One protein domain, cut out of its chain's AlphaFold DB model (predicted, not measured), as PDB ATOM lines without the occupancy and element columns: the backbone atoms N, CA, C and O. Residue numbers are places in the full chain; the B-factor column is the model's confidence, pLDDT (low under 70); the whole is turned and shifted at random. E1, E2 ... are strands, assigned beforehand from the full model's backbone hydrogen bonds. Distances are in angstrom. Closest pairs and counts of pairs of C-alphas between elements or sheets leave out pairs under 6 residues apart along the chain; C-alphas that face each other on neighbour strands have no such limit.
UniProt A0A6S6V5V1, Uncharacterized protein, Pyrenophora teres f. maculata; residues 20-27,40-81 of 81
ATOM      1  N   TYR A  20     -47.920  10.299 -21.125       78.44
ATOM      2  CA  TYR A  20     -49.275   9.754 -21.104       78.44
ATOM      3  C   TYR A  20     -49.879   9.951 -19.709       78.44
ATOM      4  O   TYR A  20     -49.171   9.769 -18.715       78.44
ATOM      5  N   ASN A  21     -51.165  10.299 -19.612       79.44
ATOM      6  CA  ASN A  21     -51.864  10.348 -18.321       79.44
ATOM      7  C   ASN A  21     -52.135   8.938 -17.761       79.44
ATOM      8  O   ASN A  21     -52.079   7.946 -18.486       79.44
ATOM      9  N   GLU A  22     -52.488   8.851 -16.475       77.62
ATOM     10  CA  GLU A  22     -53.005   7.624 -15.852       77.62
ATOM     11  C   GLU A  22     -54.166   7.040 -16.682       77.62
ATOM     12  O   GLU A  22     -55.086   7.762 -17.069       77.62
ATOM     13  N   PHE A  23     -54.110   5.737 -16.977       69.56
ATOM     14  CA  PHE A  23     -55.062   5.007 -17.833       69.56
ATOM     15  C   PHE A  23     -55.167   5.469 -19.291       69.56
ATOM     16  O   PHE A  23     -56.024   4.972 -20.029       69.56
ATOM     17  N   GLU A  24     -54.296   6.369 -19.742       70.94
ATOM     18  CA  GLU A  24     -54.275   6.765 -21.141       70.94
ATOM     19  C   GLU A  24     -53.865   5.573 -22.010       70.94
ATOM     20  O   GLU A  24     -52.840   4.921 -21.785       70.94
ATOM     21  N   LYS A  25     -54.730   5.264 -22.977       69.06
ATOM     22  CA  LYS A  25     -54.524   4.204 -23.956       69.06
ATOM     23  C   LYS A  25     -53.566   4.696 -25.020       69.06
ATOM     24  O   LYS A  25     -53.835   5.706 -25.664       69.06
ATOM     25  N   PHE A  26     -52.531   3.921 -25.297       68.12
ATOM     26  CA  PHE A  26     -51.739   4.120 -26.501       68.12
ATOM     27  C   PHE A  26     -51.329   2.786 -27.105       68.12
ATOM     28  O   PHE A  26     -51.361   1.721 -26.476       68.12
ATOM     29  N   LEU A  27     -50.971   2.877 -28.377       65.25
ATOM     30  CA  LEU A  27     -50.396   1.788 -29.130       65.25
ATOM     31  C   LEU A  27     -48.873   1.857 -29.013       65.25
ATOM     32  O   LEU A  27     -48.293   2.843 -29.467       65.25
ATOM     33  N   ASN A  40     -57.032  -7.479 -32.357       57.25
ATOM     34  CA  ASN A  40     -55.718  -7.857 -31.808       57.25
ATOM     35  C   ASN A  40     -54.842  -6.645 -31.452       57.25
ATOM     36  O   ASN A  40     -53.617  -6.735 -31.423       57.25
ATOM     37  N   ILE A  41     -55.456  -5.493 -31.176       62.62
ATOM     38  CA  ILE A  41     -54.706  -4.332 -30.702       62.62
ATOM     39  C   ILE A  41     -54.404  -4.521 -29.216       62.62
ATOM     40  O   ILE A  41     -55.293  -4.402 -28.368       62.62
ATOM     41  N   HIS A  42     -53.140  -4.798 -28.899       64.88
ATOM     42  CA  HIS A  42     -52.665  -4.791 -27.521       64.88
ATOM     43  C   HIS A  42     -52.483  -3.339 -27.071       64.88
ATOM     44  O   HIS A  42     -51.446  -2.714 -27.292       64.88
ATOM     45  N   TRP A  43     -53.531  -2.788 -26.464       70.31
ATOM     46  CA  TRP A  43     -53.475  -1.474 -25.840       70.31
ATOM     47  C   TRP A  43     -52.574  -1.532 -24.618       70.31
ATOM     48  O   TRP A  43     -52.760  -2.375 -23.741       70.31
ATOM     49  N   SER A  44     -51.610  -0.625 -24.572       72.00
ATOM     50  CA  SER A  44     -50.810  -0.396 -23.380       72.00
ATOM     51  C   SER A  44     -51.390   0.790 -22.615       72.00
ATOM     52  O   SER A  44     -51.946   1.720 -23.205       72.00
ATOM     53  N   TYR A  45     -51.304   0.719 -21.289       74.00
ATOM     54  CA  TYR A  45     -51.896   1.689 -20.374       74.00
ATOM     55  C   TYR A  45     -50.847   2.182 -19.403       74.00
ATOM     56  O   TYR A  45     -50.052   1.393 -18.898       74.00
ATOM     57  N   CYS A  46     -50.898   3.469 -19.094       79.00
ATOM     58  CA  CYS A  46     -50.089   4.047 -18.041       79.00
ATOM     59  C   CYS A  46     -50.643   3.688 -16.649       79.00
ATOM     60  O   CYS A  46     -51.735   4.153 -16.313       79.00
ATOM     61  N   PRO A  47     -49.926   2.923 -15.802       75.50
ATOM     62  CA  PRO A  47     -50.411   2.585 -14.461       75.50
ATOM     63  C   PRO A  47     -50.096   3.661 -13.404       75.50
ATOM     64  O   PRO A  47     -50.356   3.455 -12.221       75.50
ATOM     65  N   TYR A  48     -49.483   4.785 -13.789       82.00
ATOM     66  CA  TYR A  48     -48.939   5.769 -12.852       82.00
ATOM     67  C   TYR A  48     -49.831   7.008 -12.744       82.00
ATOM     68  O   TYR A  48     -50.098   7.667 -13.747       82.00
ATOM     69  N   LYS A  49     -50.205   7.385 -11.510       79.31
ATOM     70  CA  LYS A  49     -51.044   8.566 -11.220       79.31
ATOM     71  C   LYS A  49     -50.505   9.884 -11.771       79.31
ATOM     72  O   LYS A  49     -51.260  10.741 -12.211       79.31
ATOM     73  N   ASN A  50     -49.187  10.049 -11.744       78.50
ATOM     74  CA  ASN A  50     -48.520  11.267 -12.199       78.50
ATOM     75  C   ASN A  50     -48.272  11.275 -13.718       78.50
ATOM     76  O   ASN A  50     -47.581  12.156 -14.227       78.50
ATOM     77  N   GLY A  51     -48.813  10.290 -14.435       81.00
ATOM     78  CA  GLY A  51     -48.484  10.013 -15.820       81.00
ATOM     79  C   GLY A  51     -47.187   9.220 -15.962       81.00
ATOM     80  O   GLY A  51     -46.465   8.947 -14.998       81.00
ATOM     81  N   CYS A  52     -46.884   8.817 -17.186       79.81
ATOM     82  CA  CYS A  52     -45.698   8.036 -17.503       79.81
ATOM     83  C   CYS A  52     -45.167   8.362 -18.883       79.81
ATOM     84  O   CYS A  52     -45.879   8.831 -19.770       79.81
ATOM     85  N   CYS A  53     -43.894   8.062 -19.053       80.75
ATOM     86  CA  CYS A  53     -43.228   8.108 -20.331       80.75
ATOM     87  C   CYS A  53     -43.026   6.702 -20.858       80.75
ATOM     88  O   CYS A  53     -42.777   5.777 -20.081       80.75
ATOM     89  N   SER A  54     -43.081   6.563 -22.176       75.12
ATOM     90  CA  SER A  54     -42.768   5.306 -22.837       75.12
ATOM     91  C   SER A  54     -41.638   5.486 -23.842       75.12
ATOM     92  O   SER A  54     -41.652   6.426 -24.639       75.12
ATOM     93  N   ASP A  55     -40.680   4.560 -23.831       71.38
ATOM     94  CA  ASP A  55     -39.702   4.399 -24.914       71.38
ATOM     95  C   ASP A  55     -40.238   3.504 -26.055       71.38
ATOM     96  O   ASP A  55     -39.475   3.085 -26.920       71.38
ATOM     97  N   ASN A  56     -41.554   3.248 -26.097       65.75
ATOM     98  CA  ASN A  56     -42.273   2.257 -26.921       65.75
ATOM     99  C   ASN A  56     -42.152   0.802 -26.432       65.75
ATOM    100  O   ASN A  56     -42.928  -0.041 -26.879       65.75
ATOM    101  N   THR A  57     -41.247   0.511 -25.494       67.06
ATOM    102  CA  THR A  57     -41.032  -0.846 -24.960       67.06
ATOM    103  C   THR A  57     -41.438  -0.953 -23.494       67.06
ATOM    104  O   THR A  57     -42.079  -1.918 -23.083       67.06
ATOM    105  N   VAL A  58     -41.068   0.045 -22.693       71.88
ATOM    106  CA  VAL A  58     -41.244   0.067 -21.244       71.88
ATOM    107  C   VAL A  58     -41.901   1.377 -20.826       71.88
ATOM    108  O   VAL A  58     -41.818   2.407 -21.498       71.88
ATOM    109  N   PHE A  59     -42.594   1.319 -19.695       75.31
ATOM    110  CA  PHE A  59     -43.162   2.477 -19.032       75.31
ATOM    111  C   PHE A  59     -42.335   2.918 -17.848       75.31
ATOM    112  O   PHE A  59     -42.033   2.129 -16.953       75.31
ATOM    113  N   TYR A  60     -42.115   4.218 -17.784       77.94
ATOM    114  CA  TYR A  60     -41.422   4.861 -16.691       77.94
ATOM    115  C   TYR A  60     -42.377   5.867 -16.056       77.94
ATOM    116  O   TYR A  60     -42.800   6.831 -16.695       77.94
ATOM    117  N   GLY A  61     -42.775   5.616 -14.810       78.62
ATOM    118  CA  GLY A  61     -43.670   6.507 -14.076       78.62
ATOM    119  C   GLY A  61     -43.021   7.859 -13.833       78.62
ATOM    120  O   GLY A  61     -41.852   7.908 -13.464       78.62
ATOM    121  N   CYS A  62     -43.755   8.947 -14.041       76.00
ATOM    122  CA  CYS A  62     -43.237  10.293 -13.837       76.00
ATOM    123  C   CYS A  62     -43.173  10.640 -12.349       76.00
ATOM    124  O   CYS A  62     -44.112  10.389 -11.589       76.00
ATOM    125  N   LYS A  63     -42.059  11.243 -11.918       73.38
ATOM    126  CA  LYS A  63     -41.905  11.679 -10.522       73.38
ATOM    127  C   LYS A  63     -42.843  12.845 -10.191       73.38
ATOM    128  O   LYS A  63     -43.447  12.850  -9.122       73.38
ATOM    129  N   ASN A  64     -42.984  13.789 -11.119       75.75
ATOM    130  CA  ASN A  64     -43.952  14.887 -11.062       75.75
ATOM    131  C   ASN A  64     -45.102  14.629 -12.035       75.75
ATOM    132  O   ASN A  64     -44.960  13.816 -12.945       75.75
ATOM    133  N   PHE A  65     -46.231  15.318 -11.844       77.44
ATOM    134  CA  PHE A  65     -47.341  15.254 -12.790       77.44
ATOM    135  C   PHE A  65     -46.886  15.739 -14.166       77.44
ATOM    136  O   PHE A  65     -46.457  16.885 -14.309       77.44
ATOM    137  N   CYS A  66     -47.017  14.879 -15.170       74.25
ATOM    138  CA  CYS A  66     -46.684  15.213 -16.541       74.25
ATOM    139  C   CYS A  66     -47.929  15.248 -17.400       74.25
ATOM    140  O   CYS A  66     -48.647  14.261 -17.536       74.25
ATOM    141  N   LYS A  67     -48.172  16.410 -18.001       75.00
ATOM    142  CA  LYS A  67     -49.332  16.619 -18.855       75.00
ATOM    143  C   LYS A  67     -49.205  15.753 -20.110       75.00
ATOM    144  O   LYS A  67     -48.194  15.846 -20.808       75.00
ATOM    145  N   ALA A  68     -50.233  14.963 -20.413       72.12
ATOM    146  CA  ALA A  68     -50.280  14.170 -21.639       72.12
ATOM    147  C   ALA A  68     -49.951  14.992 -22.894       72.12
ATOM    148  O   ALA A  68     -50.363  16.150 -23.024       72.12
ATOM    149  N   GLY A  69     -49.170  14.394 -23.794       70.94
ATOM    150  CA  GLY A  69     -48.660  15.040 -25.006       70.94
ATOM    151  C   GLY A  69     -47.462  15.972 -24.788       70.94
ATOM    152  O   GLY A  69     -46.907  16.475 -25.762       70.94
ATOM    153  N   SER A  70     -47.026  16.193 -23.542       76.25
ATOM    154  CA  SER A  70     -45.768  16.905 -23.279       76.25
ATOM    155  C   SER A  70     -44.571  16.038 -23.656       76.25
ATOM    156  O   SER A  70     -44.629  14.807 -23.586       76.25
ATOM    157  N   SER A  71     -43.472  16.684 -24.040       75.69
ATOM    158  CA  SER A  71     -42.201  15.999 -24.263       75.69
ATOM    159  C   SER A  71     -41.705  15.369 -22.966       75.69
ATOM    160  O   SER A  71     -41.773  15.989 -21.907       75.69
ATOM    161  N   CYS A  72     -41.178  14.153 -23.067       76.56
ATOM    162  CA  CYS A  72     -40.575  13.454 -21.949       76.56
ATOM    163  C   CYS A  72     -39.135  13.063 -22.253       76.56
ATOM    164  O   CYS A  72     -38.822  12.589 -23.344       76.56
ATOM    165  N   THR A  73     -38.268  13.167 -21.251       77.44
ATOM    166  CA  THR A  73     -36.929  12.579 -21.301       77.44
ATOM    167  C   THR A  73     -36.806  11.462 -20.276       77.44
ATOM    168  O   THR A  73     -37.072  11.677 -19.091       77.44
ATOM    169  N   ILE A  74     -36.363  10.282 -20.722       74.31
ATOM    170  CA  ILE A  74     -35.960   9.190 -19.836       74.31
ATOM    171  C   ILE A  74     -34.427   9.167 -19.793       74.31
ATOM    172  O   ILE A  74     -33.767   9.005 -20.822       74.31
ATOM    173  N   ALA A  75     -33.854   9.315 -18.603       73.38
ATOM    174  CA  ALA A  75     -32.418   9.217 -18.364       73.38
ATOM    175  C   ALA A  75     -32.164   8.378 -17.104       73.38
ATOM    176  O   ALA A  75     -32.707   8.672 -16.045       73.38
ATOM    177  N   ASN A  76     -31.351   7.319 -17.205       69.56
ATOM    178  CA  ASN A  76     -31.030   6.421 -16.079       69.56
ATOM    179  C   ASN A  76     -32.267   5.875 -15.325       69.56
ATOM    180  O   ASN A  76     -32.260   5.769 -14.101       69.56
ATOM    181  N   GLY A  77     -33.356   5.568 -16.039       65.25
ATOM    182  CA  GLY A  77     -34.612   5.101 -15.432       65.25
ATOM    183  C   GLY A  77     -35.407   6.184 -14.690       65.25
ATOM    184  O   GLY A  77     -36.452   5.885 -14.117       65.25
ATOM    185  N   GLN A  78     -34.941   7.433 -14.716       68.94
ATOM    186  CA  GLN A  78     -35.684   8.596 -14.252       68.94
ATOM    187  C   GLN A  78     -36.367   9.275 -15.429       68.94
ATOM    188  O   GLN A  78     -35.795   9.430 -16.507       68.94
ATOM    189  N   THR A  79     -37.599   9.695 -15.200       74.94
ATOM    190  CA  THR A  79     -38.423  10.437 -16.147       74.94
ATOM    191  C   THR A  79     -38.530  11.880 -15.730       74.94
ATOM    192  O   THR A  79     -38.806  12.201 -14.571       74.94
ATOM    193  N   THR A  80     -38.340  12.741 -16.718       72.75
ATOM    194  CA  THR A  80     -38.460  14.181 -16.562       72.75
ATOM    195  C   THR A  80     -39.365  14.728 -17.641       72.75
ATOM    196  O   THR A  80     -39.240  14.386 -18.821       72.75
ATOM    197  N   CYS A  81     -40.245  15.590 -17.173       69.50
ATOM    198  CA  CYS A  81     -41.116  16.484 -17.896       69.50
ATOM    199  C   CYS A  81     -40.942  17.835 -17.178       69.50
ATOM    200  O   CYS A  81     -41.106  18.863 -17.850       69.50
TER     201      CYS A  81
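This is residues 20 to 27 and 40 to 81 of the 81 residues of an uncharacterized protein of Pyrenophora teres f. maculata (UniProt A0A6S6V5V1). With little regular structure, the domain is two small strand hairpins, E3 with E4 and E1 with E2, close together at one end, while residues 40 to 44 run out to the other. Residues 25 to 26 pair with 44 to 45, antiparallel. Fifty residues are printed, 13 of them in four named strands, E1 to E4 along the chain, with no named helix: all strand. It is compact, radius of gyration of the C-alphas 10.2 A, but elongated, 32 by 19 by 16 A.

E3, residues 72 to 75, is 9.9 A long and starts at C-alpha 72 (-40.575, 13.454, -21.949). E4 is residues 78 to 80, 6.7 A, ending at C-alpha 80 (-38.460, 14.181, -16.562). E1 is residues 52 to 54, 6.7 A; E2 is residues 59 to 61, 6.4 A.

Hairpin E3 and E4 is antiparallel at 151 degrees, with N 73 and O 80 at 2.9 A, within hydrogen-bond range. Hairpin E1 and E2 is antiparallel at 156 degrees, with N 53 and O 60 at 2.9 A, also within range. The closest C-alphas of E1 and E3, Cys 53 and Cys 72, are 6.2 A apart.

Residues 28 to 39 are not printed; C-alphas 27 and 40 are 11.3 A apart. No link is long. Low confidence includes residues 25 to 27 and 40 to 42.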